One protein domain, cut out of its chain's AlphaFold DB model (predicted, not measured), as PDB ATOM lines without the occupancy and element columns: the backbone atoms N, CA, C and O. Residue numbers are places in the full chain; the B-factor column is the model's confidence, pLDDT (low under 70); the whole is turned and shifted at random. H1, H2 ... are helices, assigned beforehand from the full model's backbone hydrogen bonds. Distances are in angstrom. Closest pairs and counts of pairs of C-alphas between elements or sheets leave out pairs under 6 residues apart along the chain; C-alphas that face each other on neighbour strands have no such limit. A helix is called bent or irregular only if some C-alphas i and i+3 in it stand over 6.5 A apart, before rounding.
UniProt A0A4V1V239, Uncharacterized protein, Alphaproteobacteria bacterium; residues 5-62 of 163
ATOM      1  N   THR A   5     125.760 155.871 119.350       54.38
ATOM      2  CA  THR A   5     125.233 155.704 120.723       54.38
ATOM      3  C   THR A   5     123.707 155.780 120.851       54.38
ATOM      4  O   THR A   5     123.155 155.335 121.855       54.38
ATOM      5  N   LEU A   6     122.983 156.311 119.860       48.47
ATOM      6  CA  LEU A   6     121.515 156.451 119.927       48.47
ATOM      7  C   LEU A   6     120.767 155.195 119.445       48.47
ATOM      8  O   LEU A   6     119.748 154.819 120.030       48.47
ATOM      9  N   SER A   7     121.297 154.509 118.428       54.25
ATOM     10  CA  SER A   7     120.698 153.293 117.858       54.25
ATOM     11  C   SER A   7     120.729 152.113 118.843       54.25
ATOM     12  O   SER A   7     119.690 151.508 119.121       54.25
ATOM     13  N   GLU A   8     121.881 151.855 119.471       53.94
ATOM     14  CA  GLU A   8     122.059 150.752 120.429       53.94
ATOM     15  C   GLU A   8     121.214 150.938 121.697       53.94
ATOM     16  O   GLU A   8     120.556 150.002 122.158       53.94
ATOM     17  N   ASN A   9     121.126 152.167 122.211       53.66
ATOM     18  CA  ASN A   9     120.280 152.477 123.364       53.66
ATOM     19  C   ASN A   9     118.789 152.254 123.068       53.66
ATOM     20  O   ASN A   9     118.058 151.740 123.918       53.66
ATOM     21  N   SER A  10     118.331 152.557 121.850       55.31
ATOM     22  CA  SER A  10     116.937 152.320 121.453       55.31
ATOM     23  C   SER A  10     116.588 150.825 121.363       55.31
ATOM     24  O   SER A  10     115.498 150.419 121.776       55.31
ATOM     25  N   ALA A  11     117.527 149.987 120.907       56.84
ATOM     26  CA  ALA A  11     117.360 148.538 120.826       56.84
ATOM     27  C   ALA A  11     117.339 147.881 122.217       56.84
ATOM     28  O   ALA A  11     116.494 147.025 122.491       56.84
ATOM     29  N   VAL A  12     118.203 148.334 123.132       56.56
ATOM     30  CA  VAL A  12     118.247 147.856 124.524       56.56
ATOM     31  C   VAL A  12     116.975 148.236 125.290       56.56
ATOM     32  O   VAL A  12     116.442 147.415 126.039       56.56
ATOM     33  N   ILE A  13     116.441 149.444 125.082       55.38
ATOM     34  CA  ILE A  13     115.179 149.884 125.703       55.38
ATOM     35  C   ILE A  13     113.993 149.068 125.168       55.38
ATOM     36  O   ILE A  13     113.166 148.604 125.956       55.38
ATOM     37  N   ARG A  14     113.931 148.818 123.851       56.31
ATOM     38  CA  ARG A  14     112.890 147.962 123.255       56.31
ATOM     39  C   ARG A  14     112.966 146.529 123.780       56.31
ATOM     40  O   ARG A  14     111.933 146.002 124.179       56.31
ATOM     41  N   SER A  15     114.166 145.947 123.860       59.47
ATOM     42  CA  SER A  15     114.409 144.591 124.385       59.47
ATOM     43  C   SER A  15     114.010 144.440 125.860       59.47
ATOM     44  O   SER A  15     113.326 143.483 126.232       59.47
ATOM     45  N   LYS A  16     114.360 145.416 126.711       59.75
ATOM     46  CA  LYS A  16     113.951 145.436 128.126       59.75
ATOM     47  C   LYS A  16     112.438 145.596 128.287       59.75
ATOM     48  O   LYS A  16     111.861 144.947 129.156       59.75
ATOM     49  N   SER A  17     111.801 146.397 127.429       67.50
ATOM     50  CA  SER A  17     110.342 146.564 127.391       67.50
ATOM     51  C   SER A  17     109.624 145.260 127.016       67.50
ATOM     52  O   SER A  17     108.683 144.860 127.700       67.50
ATOM     53  N   THR A  18     110.124 144.518 126.019       68.56
ATOM     54  CA  THR A  18     109.539 143.219 125.627       68.56
ATOM     55  C   THR A  18     109.730 142.151 126.703       68.56
ATOM     56  O   THR A  18     108.814 141.377 126.975       68.56
ATOM     57  N   MET A  19     110.895 142.111 127.361       72.56
ATOM     58  CA  MET A  19     111.122 141.209 128.497       72.56
ATOM     59  C   MET A  19     110.161 141.489 129.656       72.56
ATOM     60  O   MET A  19     109.599 140.550 130.218       72.56
ATOM     61  N   TRP A  20     109.940 142.763 129.987       71.31
ATOM     62  CA  TRP A  20     108.998 143.160 131.032       71.31
ATOM     63  C   TRP A  20     107.552 142.813 130.679       71.31
ATOM     64  O   TRP A  20     106.840 142.264 131.516       71.31
ATOM     65  N   GLN A  21     107.133 143.050 129.436       73.19
ATOM     66  CA  GLN A  21     105.803 142.662 128.958       73.19
ATOM     67  C   GLN A  21     105.592 141.144 129.041       73.19
ATOM     68  O   GLN A  21     104.580 140.692 129.572       73.19
ATOM     69  N   ASN A  22     106.583 140.349 128.628       74.56
ATOM     70  CA  ASN A  22     106.528 138.890 128.735       74.56
ATOM     71  C   ASN A  22     106.512 138.401 130.193       74.56
ATOM     72  O   ASN A  22     105.839 137.419 130.511       74.56
ATOM     73  N   ALA A  23     107.237 139.067 131.096       76.25
ATOM     74  CA  ALA A  23     107.242 138.734 132.520       76.25
ATOM     75  C   ALA A  23     105.893 139.051 133.187       76.25
ATOM     76  O   ALA A  23     105.388 138.231 133.954       76.25
ATOM     77  N   ILE A  24     105.289 140.195 132.850       74.00
ATOM     78  CA  ILE A  24     103.951 140.582 133.314       74.00
ATOM     79  C   ILE A  24     102.902 139.597 132.791       74.00
ATOM     80  O   ILE A  24     102.095 139.114 133.578       74.00
ATOM     81  N   GLN A  25     102.957 139.228 131.508       72.31
ATOM     82  CA  GLN A  25     102.037 138.254 130.914       72.31
ATOM     83  C   GLN A  25     102.079 136.909 131.659       72.31
ATOM     84  O   GLN A  25     101.043 136.392 132.072       72.31
ATOM     85  N   ARG A  26     103.283 136.394 131.946       74.62
ATOM     86  CA  ARG A  26     103.473 135.155 132.725       74.62
ATOM     87  C   ARG A  26     102.992 135.268 134.172       74.62
ATOM     88  O   ARG A  26     102.569 134.272 134.758       74.62
ATOM     89  N   LEU A  27     103.104 136.450 134.779       70.88
ATOM     90  CA  LEU A  27     102.620 136.693 136.137       70.88
ATOM     91  C   LEU A  27     101.087 136.734 136.170       70.88
ATOM     92  O   LEU A  27     100.492 136.124 137.052       70.88
ATOM     93  N   ILE A  28     100.459 137.388 135.191       70.62
ATOM     94  CA  ILE A  28      99.001 137.419 135.023       70.62
ATOM     95  C   ILE A  28      98.471 135.998 134.817       70.62
ATOM     96  O   ILE A  28      97.549 135.597 135.519       70.62
ATOM     97  N   GLU A  29      99.102 135.201 133.951       67.31
ATOM     98  CA  GLU A  29      98.749 133.788 133.747       67.31
ATOM     99  C   GLU A  29      98.822 132.982 135.055       67.31
ATOM    100  O   GLU A  29      97.886 132.259 135.392       67.31
ATOM    101  N   LYS A  30      99.886 133.166 135.850       67.44
ATOM    102  CA  LYS A  30     100.030 132.509 137.161       67.44
ATOM    103  C   LYS A  30      99.000 132.967 138.194       67.44
ATOM    104  O   LYS A  30      98.566 132.151 139.001       67.44
ATOM    105  N   ILE A  31      98.644 134.251 138.204       65.88
ATOM    106  CA  ILE A  31      97.660 134.818 139.138       65.88
ATOM    107  C   ILE A  31      96.247 134.363 138.762       65.88
ATOM    108  O   ILE A  31      95.483 133.989 139.645       65.88
ATOM    109  N   CYS A  32      95.913 134.318 137.470       61.75
ATOM    110  CA  CYS A  32      94.643 133.770 136.990       61.75
ATOM    111  C   CYS A  32      94.471 132.281 137.340       61.75
ATOM    112  O   CYS A  32      93.344 131.831 137.534       61.75
ATOM    113  N   ASP A  33      95.572 131.535 137.478       59.31
ATOM    114  CA  ASP A  33      95.574 130.141 137.936       59.31
ATOM    115  C   ASP A  33      95.497 129.988 139.473       59.31
ATOM    116  O   ASP A  33      95.202 128.896 139.975       59.31
ATOM    117  N   PHE A  34      95.748 131.056 140.239       47.69
ATOM    118  CA  PHE A  34      95.812 131.029 141.701       47.69
ATOM    119  C   PHE A  34      94.398 131.079 142.305       47.69
ATOM    120  O   PHE A  34      93.800 132.140 142.450       47.69
ATOM    121  N   GLY A  35      93.848 129.910 142.649       59.41
ATOM    122  CA  GLY A  35      92.534 129.775 143.303       59.41
ATOM    123  C   GLY A  35      91.497 128.968 142.519       59.41
ATOM    124  O   GLY A  35      90.407 128.711 143.025       59.41
ATOM    125  N   LEU A  36      91.828 128.513 141.309       63.03
ATOM    126  CA  LEU A  36      90.976 127.592 140.560       63.03
ATOM    127  C   LEU A  36      91.183 126.156 141.055       63.03
ATOM    128  O   LEU A  36      92.320 125.679 141.168       63.03
ATOM    129  N   SER A  37      90.084 125.431 141.287       75.69
ATOM    130  CA  SER A  37      90.149 123.983 141.502       75.69
ATOM    131  C   SER A  37      90.868 123.309 140.324       75.69
ATOM    132  O   SER A  37      90.911 123.838 139.206       75.69
ATOM    133  N   ALA A  38      91.488 122.150 140.562       79.75
ATOM    134  CA  ALA A  38      92.137 121.385 139.493       79.75
ATOM    135  C   ALA A  38      91.178 121.147 138.312       79.75
ATOM    136  O   ALA A  38      91.558 121.384 137.167       79.75
ATOM    137  N   ASP A  39      89.921 120.822 138.612       82.62
ATOM    138  CA  ASP A  39      88.868 120.599 137.621       82.62
ATOM    139  C   ASP A  39      88.610 121.839 136.764       82.62
ATOM    140  O   ASP A  39      88.587 121.763 135.536       82.62
ATOM    141  N   ARG A  40      88.522 123.025 137.384       82.19
ATOM    142  CA  ARG A  40      88.265 124.258 136.636       82.19
ATOM    143  C   ARG A  40      89.427 124.638 135.717       82.19
ATOM    144  O   ARG A  40      89.193 125.145 134.620       82.19
ATOM    145  N   ARG A  41      90.673 124.370 136.126       83.31
ATOM    146  CA  ARG A  41      91.855 124.562 135.263       83.31
ATOM    147  C   ARG A  41      91.847 123.599 134.078       83.31
ATOM    148  O   ARG A  41      92.165 124.007 132.961       83.31
ATOM    149  N   LEU A  42      91.464 122.342 134.303       87.75
ATOM    150  CA  LEU A  42      91.333 121.347 133.238       87.75
ATOM    151  C   LEU A  42      90.244 121.735 132.232       87.75
ATOM    152  O   LEU A  42      90.490 121.671 131.027       87.75
ATOM    153  N   ASP A  43      89.094 122.218 132.701       90.56
ATOM    154  CA  ASP A  43      88.007 122.677 131.832       90.56
ATOM    155  C   ASP A  43      88.423 123.855 130.950       90.56
ATOM    156  O   ASP A  43      88.188 123.837 129.740       90.56
ATOM    157  N   LEU A  44      89.091 124.862 131.520       90.00
ATOM    158  CA  LEU A  44      89.580 126.009 130.747       90.00
ATOM    159  C   LEU A  44      90.572 125.574 129.661       90.00
ATOM    160  O   LEU A  44      90.475 126.028 128.520       90.00
ATOM    161  N   ARG A  45      91.482 124.647 129.985       87.62
ATOM    162  CA  ARG A  45      92.431 124.088 129.010       87.62
ATOM    163  C   ARG A  45      91.736 123.266 127.931       87.62
ATOM    164  O   ARG A  45      92.108 123.378 126.766       87.62
ATOM    165  N   ARG A  46      90.705 122.492 128.282       89.56
ATOM    166  CA  ARG A  46      89.886 121.754 127.312       89.56
ATOM    167  C   ARG A  46      89.183 122.707 126.346       89.56
ATOM    168  O   ARG A  46      89.230 122.481 125.141       89.56
ATOM    169  N   VAL A  47      88.574 123.779 126.853       92.88
ATOM    170  CA  VAL A  47      87.919 124.795 126.010       92.88
ATOM    171  C   VAL A  47      88.931 125.470 125.085       92.88
ATOM    172  O   VAL A  47      88.665 125.607 123.892       92.88
ATOM    173  N   ALA A  48      90.099 125.851 125.604       89.12
ATOM    174  CA  ALA A  48      91.165 126.439 124.795       89.12
ATOM    175  C   ALA A  48      91.660 125.474 123.702       89.12
ATOM    176  O   ALA A  48      91.821 125.886 122.556       89.12
ATOM    177  N   TYR A  49      91.825 124.188 124.029       89.88
ATOM    178  CA  TYR A  49      92.212 123.151 123.072       89.88
ATOM    179  C   TYR A  49      91.186 122.985 121.946       89.88
ATOM    180  O   TYR A  49      91.566 122.988 120.778       89.88
ATOM    181  N   ILE A  50      89.892 122.884 122.277       89.94
ATOM    182  CA  ILE A  50      88.824 122.744 121.273       89.94
ATOM    183  C   ILE A  50      88.823 123.955 120.335       89.94
ATOM    184  O   ILE A  50      88.846 123.782 119.122       89.94
ATOM    185  N   ARG A  51      88.906 125.174 120.885       92.19
ATOM    186  CA  ARG A  51      88.971 126.403 120.077       92.19
ATOM    187  C   ARG A  51      90.183 126.430 119.149       92.19
ATOM    188  O   ARG A  51      90.044 126.785 117.985       92.19
ATOM    189  N   ALA A  52      91.359 126.056 119.652       90.00
ATOM    190  CA  ALA A  52      92.573 126.010 118.843       90.00
ATOM    191  C   ALA A  52      92.470 124.960 117.726       90.00
ATOM    192  O   ALA A  52      92.842 125.235 116.589       90.00
ATOM    193  N   ARG A  53      91.919 123.779 118.028       89.12
ATOM    194  CA  ARG A  53      91.672 122.722 117.040       89.12
ATOM    195  C   ARG A  53      90.727 123.196 115.936       89.12
ATOM    196  O   ARG A  53      91.018 122.972 114.766       89.12
ATOM    197  N   ASP A  54      89.628 123.848 116.300       91.06
ATOM    198  CA  ASP A  54      88.633 124.319 115.335       91.06
ATOM    199  C   ASP A  54      89.207 125.452 114.463       91.06
ATOM    200  O   ASP A  54      89.014 125.452 113.249       91.06
ATOM    201  N   ALA A  55      90.014 126.351 115.042       91.44
ATOM    202  CA  ALA A  55      90.749 127.369 114.285       91.44
ATOM    203  C   ALA A  55      91.747 126.753 113.289       91.44
ATOM    204  O   ALA A  55      91.828 127.190 112.143       91.44
ATOM    205  N   ILE A  56      92.475 125.707 113.695       90.19
ATOM    206  CA  ILE A  56      93.375 124.962 112.801       90.19
ATOM    207  C   ILE A  56      92.584 124.276 111.683       90.19
ATOM    208  O   ILE A  56      93.041 124.267 110.546       90.19
ATOM    209  N   SER A  57      91.400 123.731 111.978       88.94
ATOM    210  CA  SER A  57      90.527 123.154 110.950       88.94
ATOM    211  C   SER A  57      90.119 124.196 109.909       88.94
ATOM    212  O   SER A  57      90.277 123.938 108.722       88.94
ATOM    213  N   GLY A  58      89.700 125.391 110.340       92.06
ATOM    214  CA  GLY A  58      89.357 126.479 109.418       92.06
ATOM    215  C   GLY A  58      90.534 126.895 108.531       92.06
ATOM    216  O   GLY A  58      90.388 127.004 107.318       92.06
ATOM    217  N   LEU A  59      91.735 127.017 109.106       91.69
ATOM    218  CA  LEU A  59      92.947 127.304 108.329       91.69
ATOM    219  C   LEU A  59      93.263 126.205 107.303       91.69
ATOM    220  O   LEU A  59      93.764 126.499 106.220       91.69
ATOM    221  N   ARG A  60      92.983 124.935 107.618       92.19
ATOM    222  CA  ARG A  60      93.149 123.836 106.655       92.19
ATOM    223  C   ARG A  60      92.160 123.941 105.506       92.19
ATOM    224  O   ARG A  60      92.566 123.704 104.375       92.19
ATOM    225  N   ASP A  61      90.909 124.299 105.779       93.19
ATOM    226  CA  ASP A  61      89.905 124.503 104.733       93.19
ATOM    227  C   ASP A  61      90.309 125.655 103.800       93.19
ATOM    228  O   ASP A  61      90.257 125.507 102.580       93.19
ATOM    229  N   GLU A  62      90.819 126.763 104.348       93.50
ATOM    230  CA  GLU A  62      91.351 127.883 103.557       93.50
ATOM    231  C   GLU A  62      92.541 127.466 102.679       93.50
ATOM    232  O   GLU A  62      92.593 127.796 101.492       93.50
TER     233      GLU A  62
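This is residues 5 to 62 of the 163 residues of an uncharacterized protein of Alphaproteobacteria bacterium (UniProt A0A4V1V239). What shape does the model have? It is an open V of two long helices, H1 and H2, with a tight loop, residues 33 to 37, at the corner and empty space between the two arms. Which parts make it, and in what order? The printed part has 58 residues with two named helices, H1 and then H2 along the chain, and no named strand; the class is all helix. How large is the V? It is extended, with a radius of gyration of the C-alphas of 18.3 A, and flat, spanning 51 by 40 by 7 A.

How does the longest helix stand to the other one? H1, residues 5 to 32, and H2, residues 38 to 62, are apart: no C-alpha of the one is within 8 A of the other. What joins them? Five residues form a tight link. Which stretches stand free? Residues 5 to 31 of H1 stand free, and so do residues 34 to 40, of which 38 to 40 belong to H2, and residues 42 to 62 of H2. How complete are the helix backbones? In H2 every O i to N i+4 pair is within hydrogen-bond range; in H1 it is 23 of 24.

Where does H1 run? It has 28 residues and is 41.0 A long from C-alpha 5 at (125.233, 155.704, 120.723) to C-alpha 32 at (94.643, 133.770, 136.990). Where does H2 run? Its 25 residues cover 36.5 A from C-alpha 38 at (92.137, 121.385, 139.493) to C-alpha 62 at (91.351, 127.883, 103.557). Is either helix bent? Neither H1 nor H2 is bent or irregular.

How far does the whole reach? The two C-alphas farthest apart are those of Thr 5 and Asp 39, at 53.3 A. Is there a cut? The printed part has no cut. Where is confidence low? The mean pLDDT of the printed part is 74.6, and residues 5 to 18 and 29 to 36 are under 70.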